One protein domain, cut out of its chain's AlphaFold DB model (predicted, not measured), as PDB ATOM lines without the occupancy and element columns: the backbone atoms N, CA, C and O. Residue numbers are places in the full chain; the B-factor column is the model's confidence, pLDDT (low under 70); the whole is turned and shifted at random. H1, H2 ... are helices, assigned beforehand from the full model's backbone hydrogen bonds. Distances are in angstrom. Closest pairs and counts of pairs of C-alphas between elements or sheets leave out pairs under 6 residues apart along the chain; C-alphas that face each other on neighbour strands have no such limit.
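This is residues 101 to 171 of the 198 residues of the protein "Cytochrome c3 family protein" of Nitrospira sp (UniProt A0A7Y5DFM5). This is a chain mostly of loops with little regular structure: three short helices, H1, H2 and H3, follow in a row, and H4 sits apart from them among looping links. Residues 149 to 154, and Cys 155 of H4, stick out. Of 71 printed residues, 17 are in the named helices H1 to H4, with no named strand: all helix. It is only just compact, close to loose, with a radius of gyration of the C-alphas of 12.9 A and spans of 34 by 22 by 20 A.

Find C-alpha 155 at (74.174, 64.201, 62.760), where H4, residues 155 to 159, begins its 5.9 A. H3 is residues 144 to 147, 5.0 A; H2 is 129 to 132, 5.8 A. H1, 105 to 108, ends at (101.184, 68.962, 51.212), 6.1 A along.

H4 is apart from H1, H2 and H3. H2 only just touches H3, with 3 pairs of C-alphas within 8 A; the closest are Cys 132 and Ser 147, 5.6 A. H2 only just touches H1, also with 3 pairs; the closest C-alphas, Cys 105 and Cys 129, are 6.3 A apart. In H4 every O i to N i+4 pair is within hydrogen-bond range; H1, H2 and H3 are too short for one.

The printed part has no cut. The links H1 to H2 and H2 to H3 are long. Confidence is under 70 at 17 residues, among them 146 to 153.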
ATOM      1  N   THR A 101      96.256  71.505  41.570       89.62
ATOM      2  CA  THR A 101      95.189  70.610  41.122       89.62
ATOM      3  C   THR A 101      94.172  70.371  42.250       89.62
ATOM      4  O   THR A 101      94.562  70.019  43.367       89.62
ATOM      5  N   PRO A 102      92.859  70.524  41.996       89.31
ATOM      6  CA  PRO A 102      91.828  70.128  42.954       89.31
ATOM      7  C   PRO A 102      92.003  68.671  43.407       89.31
ATOM      8  O   PRO A 102      92.460  67.822  42.642       89.31
ATOM      9  N   GLY A 103      91.688  68.367  44.665       89.69
ATOM     10  CA  GLY A 103      91.884  67.037  45.245       89.69
ATOM     11  C   GLY A 103      93.292  66.738  45.765       89.69
ATOM     12  O   GLY A 103      93.453  65.790  46.531       89.69
ATOM     13  N   THR A 104      94.313  67.543  45.448       90.00
ATOM     14  CA  THR A 104      95.698  67.259  45.881       90.00
ATOM     15  C   THR A 104      96.118  68.015  47.140       90.00
ATOM     16  O   THR A 104      97.269  67.932  47.548       90.00
ATOM     17  N   CYS A 105      95.224  68.744  47.809       90.56
ATOM     18  CA  CYS A 105      95.584  69.598  48.951       90.56
ATOM     19  C   CYS A 105      96.303  68.814  50.068       90.56
ATOM     20  O   CYS A 105      97.279  69.290  50.651       90.56
ATOM     21  N   ALA A 106      95.851  67.580  50.323       90.12
ATOM     22  CA  ALA A 106      96.393  66.700  51.356       90.12
ATOM     23  C   ALA A 106      97.796  66.148  51.040       90.12
ATOM     24  O   ALA A 106      98.446  65.623  51.941       90.12
ATOM     25  N   THR A 107      98.309  66.285  49.809       87.31
ATOM     26  CA  THR A 107      99.688  65.865  49.496       87.31
ATOM     27  C   THR A 107     100.716  66.751  50.198       87.31
ATOM     28  O   THR A 107     101.807  66.286  50.521       87.31
ATOM     29  N   CYS A 108     100.357  68.012  50.468       87.69
ATOM     30  CA  CYS A 108     101.184  68.962  51.212       87.69
ATOM     31  C   CYS A 108     100.606  69.252  52.606       87.69
ATOM     32  O   CYS A 108     101.345  69.226  53.584       87.69
ATOM     33  N   HIS A 109      99.294  69.472  52.730       89.62
ATOM     34  CA  HIS A 109      98.614  69.800  53.991       89.62
ATOM     35  C   HIS A 109      98.220  68.552  54.796       89.62
ATOM     36  O   HIS A 109      97.051  68.328  55.112       89.62
ATOM     37  N   ASN A 110      99.204  67.726  55.143       88.88
ATOM     38  CA  ASN A 110      99.019  66.493  55.922       88.88
ATOM     39  C   ASN A 110      99.468  66.617  57.390       88.88
ATOM     40  O   ASN A 110      99.509  65.619  58.103       88.88
ATOM     41  N   GLY A 111      99.810  67.824  57.854       88.50
ATOM     42  CA  GLY A 111     100.267  68.057  59.228       88.50
ATOM     43  C   GLY A 111     101.725  67.668  59.479       88.50
ATOM     44  O   GLY A 111     102.200  67.784  60.605       88.50
ATOM     45  N   THR A 112     102.453  67.238  58.450       84.12
ATOM     46  CA  THR A 112     103.886  66.941  58.533       84.12
ATOM     47  C   THR A 112     104.711  68.084  57.953       84.12
ATOM     48  O   THR A 112     104.188  68.976  57.281       84.12
ATOM     49  N   ASN A 113     106.027  68.070  58.197       80.69
ATOM     50  CA  ASN A 113     106.970  68.978  57.534       80.69
ATOM     51  C   ASN A 113     106.621  70.469  57.710       80.69
ATOM     52  O   ASN A 113     106.845  71.288  56.823       80.69
ATOM     53  N   GLY A 114     106.008  70.829  58.843       80.75
ATOM     54  CA  GLY A 114     105.596  72.201  59.132       80.75
ATOM     55  C   GLY A 114     104.530  72.764  58.182       80.75
ATOM     56  O   GLY A 114     104.349  73.981  58.149       80.75
ATOM     57  N   VAL A 115     103.840  71.928  57.402       86.69
ATOM     58  CA  VAL A 115     102.684  72.336  56.600       86.69
ATOM     59  C   VAL A 115     101.427  71.914  57.347       86.69
ATOM     60  O   VAL A 115     101.159  70.727  57.540       86.69
ATOM     61  N   THR A 116     100.671  72.903  57.814       87.50
ATOM     62  CA  THR A 116      99.478  72.670  58.629       87.50
ATOM     63  C   THR A 116      98.468  71.826  57.861       87.50
ATOM     64  O   THR A 116      98.106  72.165  56.737       87.50
ATOM     65  N   GLY A 117      98.029  70.724  58.465       89.50
ATOM     66  CA  GLY A 117      96.930  69.911  57.954       89.50
ATOM     67  C   GLY A 117      95.591  70.318  58.560       89.50
ATOM     68  O   GLY A 117      95.391  71.461  58.971       89.50
ATOM     69  N   LYS A 118      94.673  69.354  58.655       89.31
ATOM     70  CA  LYS A 118      93.407  69.540  59.374       89.31
ATOM     71  C   LYS A 118      93.708  69.824  60.859       89.31
ATOM     72  O   LYS A 118      94.402  69.013  61.476       89.31
ATOM     73  N   PRO A 119      93.237  70.943  61.446       87.94
ATOM     74  CA  PRO A 119      93.402  71.180  62.878       87.94
ATOM     75  C   PRO A 119      92.623  70.140  63.697       87.94
ATOM     76  O   PRO A 119      91.688  69.518  63.195       87.94
ATOM     77  N   ALA A 120      92.973  69.979  64.977       87.69
ATOM     78  CA  ALA A 120      92.357  68.979  65.859       87.69
ATOM     79  C   ALA A 120      90.829  69.127  65.990       87.69
ATOM     80  O   ALA A 120      90.125  68.149  66.217       87.69
ATOM     81  N   ASN A 121      90.315  70.345  65.811       84.81
ATOM     82  CA  ASN A 121      88.894  70.673  65.824       84.81
ATOM     83  C   ASN A 121      88.283  70.812  64.414       84.81
ATOM     84  O   ASN A 121      87.263  71.481  64.246       84.81
ATOM     85  N   HIS A 122      88.875  70.198  63.390       87.69
ATOM     86  CA  HIS A 122      88.258  70.052  62.070       87.69
ATOM     87  C   HIS A 122      87.238  68.908  62.070       87.69
ATOM     88  O   HIS A 122      87.534  67.828  62.567       87.69
ATOM     89  N   ILE A 123      86.078  69.103  61.438       81.25
ATOM     90  CA  ILE A 123      85.041  68.064  61.302       81.25
ATOM     91  C   ILE A 123      85.595  66.725  60.755       81.25
ATOM     92  O   ILE A 123      86.416  66.735  59.830       81.25
ATOM     93  N   PRO A 124      85.163  65.552  61.253       81.12
ATOM     94  CA  PRO A 124      85.636  64.272  60.732       81.12
ATOM     95  C   PRO A 124      85.240  64.113  59.257       81.12
ATOM     96  O   PRO A 124      84.062  64.137  58.916       81.12
ATOM     97  N   SER A 125      86.221  64.001  58.359       80.50
ATOM     98  CA  SER A 125      85.964  63.836  56.924       80.50
ATOM     99  C   SER A 125      87.178  63.265  56.199       80.50
ATOM    100  O   SER A 125      88.316  63.657  56.477       80.50
ATOM    101  N   THR A 126      86.929  62.392  55.226       84.62
ATOM    102  CA  THR A 126      87.916  61.853  54.273       84.62
ATOM    103  C   THR A 126      87.795  62.473  52.877       84.62
ATOM    104  O   THR A 126      88.616  62.176  52.016       84.62
ATOM    105  N   GLN A 127      86.814  63.355  52.659       85.56
ATOM    106  CA  GLN A 127      86.614  64.055  51.388       85.56
ATOM    107  C   GLN A 127      87.806  64.968  51.062       85.56
ATOM    108  O   GLN A 127      88.483  65.481  51.967       85.56
ATOM    109  N   SER A 128      88.009  65.218  49.767       88.81
ATOM    110  CA  SER A 128      88.955  66.221  49.276       88.81
ATOM    111  C   SER A 128      88.647  67.607  49.847       88.81
ATOM    112  O   SER A 128      87.487  67.978  50.033       88.81
ATOM    113  N   CYS A 129      89.688  68.389  50.141       89.25
ATOM    114  CA  CYS A 129      89.536  69.679  50.816       89.25
ATOM    115  C   CYS A 129      88.684  70.667  50.007       89.25
ATOM    116  O   CYS A 129      87.898  71.403  50.595       89.25
ATOM    117  N   ASP A 130      88.801  70.645  48.682       87.69
ATOM    118  CA  ASP A 130      88.098  71.512  47.729       87.69
ATOM    119  C   ASP A 130      86.579  71.284  47.661       87.69
ATOM    120  O   ASP A 130      85.849  72.171  47.217       87.69
ATOM    121  N   VAL A 131      86.083  70.162  48.200       85.19
ATOM    122  CA  VAL A 131      84.641  69.951  48.409       85.19
ATOM    123  C   VAL A 131      84.077  71.056  49.306       85.19
ATOM    124  O   VAL A 131      83.035  71.636  49.005       85.19
ATOM    125  N   CYS A 132      84.808  71.392  50.372       84.31
ATOM    126  CA  CYS A 132      84.392  72.327  51.417       84.31
ATOM    127  C   CYS A 132      85.109  73.688  51.337       84.31
ATOM    128  O   CYS A 132      84.511  74.721  51.637       84.31
ATOM    129  N   HIS A 133      86.385  73.707  50.950       86.88
ATOM    130  CA  HIS A 133      87.250  74.887  50.931       86.88
ATOM    131  C   HIS A 133      87.473  75.372  49.497       86.88
ATOM    132  O   HIS A 133      88.299  74.838  48.764       86.88
ATOM    133  N   ARG A 134      86.754  76.426  49.101       81.69
ATOM    134  CA  ARG A 134      86.812  76.990  47.739       81.69
ATOM    135  C   ARG A 134      87.904  78.045  47.537       81.69
ATOM    136  O   ARG A 134      88.084  78.522  46.423       81.69
ATOM    137  N   ASN A 135      88.597  78.443  48.603       83.50
ATOM    138  CA  ASN A 135      89.590  79.511  48.581       83.50
ATOM    139  C   ASN A 135      90.857  79.058  49.321       83.50
ATOM    140  O   ASN A 135      90.792  78.583  50.453       83.50
ATOM    141  N   THR A 136      92.010  79.199  48.669       85.25
ATOM    142  CA  THR A 136      93.327  78.816  49.202       85.25
ATOM    143  C   THR A 136      93.983  79.908  50.051       85.25
ATOM    144  O   THR A 136      94.952  79.644  50.752       85.25
ATOM    145  N   THR A 137      93.479  81.140  49.985       80.81
ATOM    146  CA  THR A 137      93.936  82.304  50.757       80.81
ATOM    147  C   THR A 137      93.117  82.457  52.033       80.81
ATOM    148  O   THR A 137      93.658  82.431  53.134       80.81
ATOM    149  N   ALA A 138      91.796  82.560  51.897       75.31
ATOM    150  CA  ALA A 138      90.862  82.456  53.008       75.31
ATOM    151  C   ALA A 138      90.458  80.984  53.133       75.31
ATOM    152  O   ALA A 138      89.378  80.588  52.700       75.31
ATOM    153  N   PHE A 139      91.357  80.154  53.674       80.12
ATOM    154  CA  PHE A 139      91.113  78.728  53.933       80.12
ATOM    155  C   PHE A 139      90.164  78.542  55.139       80.12
ATOM    156  O   PHE A 139      90.442  77.829  56.099       80.12
ATOM    157  N   SER A 140      89.043  79.258  55.131       71.44
ATOM    158  CA  SER A 140      88.029  79.329  56.180       71.44
ATOM    159  C   SER A 140      86.641  79.479  55.544       71.44
ATOM    160  O   SER A 140      86.516  79.867  54.384       71.44
ATOM    161  N   GLY A 141      85.579  79.129  56.279       64.06
ATOM    162  CA  GLY A 141      84.201  79.369  55.825       64.06
ATOM    163  C   GLY A 141      83.571  78.277  54.949       64.06
ATOM    164  O   GLY A 141      82.752  78.586  54.085       64.06
ATOM    165  N   SER A 142      83.895  77.001  55.174       66.75
ATOM    166  CA  SER A 142      83.192  75.903  54.501       66.75
ATOM    167  C   SER A 142      81.729  75.804  54.947       66.75
ATOM    168  O   SER A 142      81.450  75.710  56.145       66.75
ATOM    169  N   ARG A 143      80.793  75.735  53.995       67.25
ATOM    170  CA  ARG A 143      79.379  75.434  54.271       67.25
ATOM    171  C   ARG A 143      79.134  73.936  54.123       67.25
ATOM    172  O   ARG A 143      78.797  73.477  53.035       67.25
ATOM    173  N   TYR A 144      79.307  73.179  55.207       70.06
ATOM    174  CA  TYR A 144      79.216  71.713  55.190       70.06
ATOM    175  C   TYR A 144      77.893  71.196  54.594       70.06
ATOM    176  O   TYR A 144      77.937  70.439  53.634       70.06
ATOM    177  N   HIS A 145      76.733  71.694  55.048       70.94
ATOM    178  CA  HIS A 145      75.421  71.280  54.513       70.94
ATOM    179  C   HIS A 145      75.204  71.602  53.024       70.94
ATOM    180  O   HIS A 145      74.362  70.984  52.386       70.94
ATOM    181  N   ALA A 146      75.956  72.554  52.462       69.69
ATOM    182  CA  ALA A 146      75.915  72.860  51.031       69.69
ATOM    183  C   ALA A 146      76.968  72.082  50.223       69.69
ATOM    184  O   ALA A 146      76.929  72.087  48.997       69.69
ATOM    185  N   SER A 147      77.939  71.465  50.903       66.69
ATOM    186  CA  SER A 147      79.110  70.825  50.289       66.69
ATOM    187  C   SER A 147      79.027  69.300  50.309       66.69
ATOM    188  O   SER A 147      79.706  68.642  49.527       66.69
ATOM    189  N   VAL A 148      78.206  68.726  51.192       63.06
ATOM    190  CA  VAL A 148      77.952  67.287  51.272       63.06
ATOM    191  C   VAL A 148      76.485  67.023  51.600       63.06
ATOM    192  O   VAL A 148      75.862  67.782  52.343       63.06
ATOM    193  N   THR A 149      75.934  65.929  51.077       66.25
ATOM    194  CA  THR A 149      74.610  65.451  51.487       66.25
ATOM    195  C   THR A 149      74.684  64.994  52.940       66.25
ATOM    196  O   THR A 149      75.538  64.174  53.283       66.25
ATOM    197  N   ALA A 150      73.803  65.520  53.796       64.50
ATOM    198  CA  ALA A 150      73.690  65.054  55.172       64.50
ATOM    199  C   ALA A 150      73.426  63.543  55.167       64.50
ATOM    200  O   ALA A 150      72.448  63.086  54.578       64.50
ATOM    201  N   ILE A 151      74.312  62.767  55.791       62.88
ATOM    202  CA  ILE A 151      74.136  61.318  55.883       62.88
ATOM    203  C   ILE A 151      73.089  61.062  56.970       62.88
ATOM    204  O   ILE A 151      73.337  61.431  58.129       62.88
ATOM    205  N   PRO A 152      71.936  60.444  56.639       60.00
ATOM    206  CA  PRO A 152      70.917  60.126  57.622       60.00
ATOM    207  C   PRO A 152      71.541  59.338  58.764       60.00
ATOM    208  O   PRO A 152      72.063  58.237  58.595       60.00
ATOM    209  N   GLY A 153      71.524  59.958  59.932       61.97
ATOM    210  CA  GLY A 153      71.988  59.338  61.145       61.97
ATOM    211  C   GLY A 153      73.430  59.521  61.581       61.97
ATOM    212  O   GLY A 153      73.860  58.874  62.528       61.97
ATOM    213  N   GLN A 154      74.153  60.445  60.965       71.62
ATOM    214  CA  GLN A 154      75.492  60.838  61.422       71.62
ATOM    215  C   GLN A 154      75.521  62.270  61.978       71.62
ATOM    216  O   GLN A 154      76.571  62.869  62.187       71.62
ATOM    217  N   CYS A 155      74.343  62.840  62.250       70.75
ATOM    218  CA  CYS A 155      74.174  64.201  62.760       70.75
ATOM    219  C   CYS A 155      74.885  64.384  64.112       70.75
ATOM    220  O   CYS A 155      75.493  65.417  64.386       70.75
ATOM    221  N   ASN A 156      74.836  63.348  64.950       69.94
ATOM    222  CA  ASN A 156      75.420  63.320  66.284       69.94
ATOM    223  C   ASN A 156      76.962  63.362  66.242       69.94
ATOM    224  O   ASN A 156      77.571  63.980  67.105       69.94
ATOM    225  N   THR A 157      77.596  62.877  65.172       73.12
ATOM    226  CA  THR A 157      79.049  62.995  64.955       73.12
ATOM    227  C   THR A 157      79.538  64.451  64.972       73.12
ATOM    228  O   THR A 157      80.668  64.728  65.379       73.12
ATOM    229  N   CYS A 158      78.691  65.401  64.556       73.56
ATOM    230  CA  CYS A 158      79.034  66.827  64.526       73.56
ATOM    231  C   CYS A 158      78.256  67.686  65.537       73.56
ATOM    232  O   CYS A 158      78.782  68.698  66.000       73.56
ATOM    233  N   HIS A 159      77.031  67.291  65.895       73.25
ATOM    234  CA  HIS A 159      76.110  68.077  66.725       73.25
ATOM    235  C   HIS A 159      75.922  67.537  68.158       73.25
ATOM    236  O   HIS A 159      75.039  68.016  68.878       73.25
ATOM    237  N   GLU A 160      76.712  66.553  68.599       71.88
ATOM    238  CA  GLU A 160      76.656  66.026  69.969       71.88
ATOM    239  C   GLU A 160      77.037  67.043  71.054       71.88
ATOM    240  O   GLU A 160      77.697  68.061  70.838       71.88
ATOM    241  N   ARG A 161      76.605  66.759  72.288       66.06
ATOM    242  CA  ARG A 161      77.039  67.538  73.448       66.06
ATOM    243  C   ARG A 161      78.525  67.261  73.681       66.06
ATOM    244  O   ARG A 161      78.904  66.130  73.946       66.06
ATOM    245  N   GLY A 162      79.338  68.313  73.644       69.31
ATOM    246  CA  GLY A 162      80.777  68.236  73.919       69.31
ATOM    247  C   GLY A 162      81.658  68.311  72.674       69.31
ATOM    248  O   GLY A 162      82.845  68.602  72.806       69.31
ATOM    249  N   THR A 163      81.103  68.167  71.467       72.88
ATOM    250  CA  THR A 163      81.863  68.413  70.236       72.88
ATOM    251  C   THR A 163      82.054  69.918  70.022       72.88
ATOM    252  O   THR A 163      81.124  70.721  70.150       72.88
ATOM    253  N   THR A 164      83.286  70.323  69.715       79.88
ATOM    254  CA  THR A 164      83.661  71.719  69.434       79.88
ATOM    255  C   THR A 164      84.388  71.804  68.099       79.88
ATOM    256  O   THR A 164      85.569  72.121  68.026       79.88
ATOM    257  N   TRP A 165      83.671  71.497  67.020       82.81
ATOM    258  CA  TRP A 165      84.200  71.623  65.664       82.81
ATOM    259  C   TRP A 165      84.224  73.089  65.213       82.81
ATOM    260  O   TRP A 165      83.295  73.855  65.484       82.81
ATOM    261  N   LEU A 166      85.279  73.488  64.503       79.88
ATOM    262  CA  LEU A 166      85.436  74.844  63.984       79.88
ATOM    263  C   LEU A 166      84.275  75.197  63.041       79.88
ATOM    264  O   LEU A 166      84.007  74.485  62.077       79.88
ATOM    265  N   GLY A 167      83.591  76.311  63.313       73.19
ATOM    266  CA  GLY A 167      82.490  76.805  62.479       73.19
ATOM    267  C   GLY A 167      81.133  76.120  62.697       73.19
ATOM    268  O   GLY A 167      80.146  76.576  62.126       73.19
ATOM    269  N   VAL A 168      81.036  75.093  63.550       74.25
ATOM    270  CA  VAL A 168      79.751  74.462  63.895       74.25
ATOM    271  C   VAL A 168      79.055  75.275  64.989       74.25
ATOM    272  O   VAL A 168      79.470  75.265  66.145       74.25
ATOM    273  N   GLN A 169      77.993  75.995  64.615       68.62
ATOM    274  CA  GLN A 169      77.216  76.846  65.531       68.62
ATOM    275  C   GLN A 169      76.004  76.124  66.153       68.62
ATOM    276  O   GLN A 169      75.539  76.502  67.223       68.62
ATOM    277  N   GLY A 170      75.507  75.052  65.522       64.50
ATOM    278  CA  GLY A 170      74.385  74.263  66.039       64.50
ATOM    279  C   GLY A 170      74.858  73.166  66.992       64.50
ATOM    280  O   GLY A 170      75.601  72.278  66.582       64.50
ATOM    281  N   LYS A 171      74.419  73.188  68.251       58.19
ATOM    282  CA  LYS A 171      74.601  72.083  69.210       58.19
ATOM    283  C   LYS A 171      73.239  71.509  69.577       58.19
ATOM    284  O   LYS A 171      72.249  72.242  69.577       58.19
TER     285      LYS A 171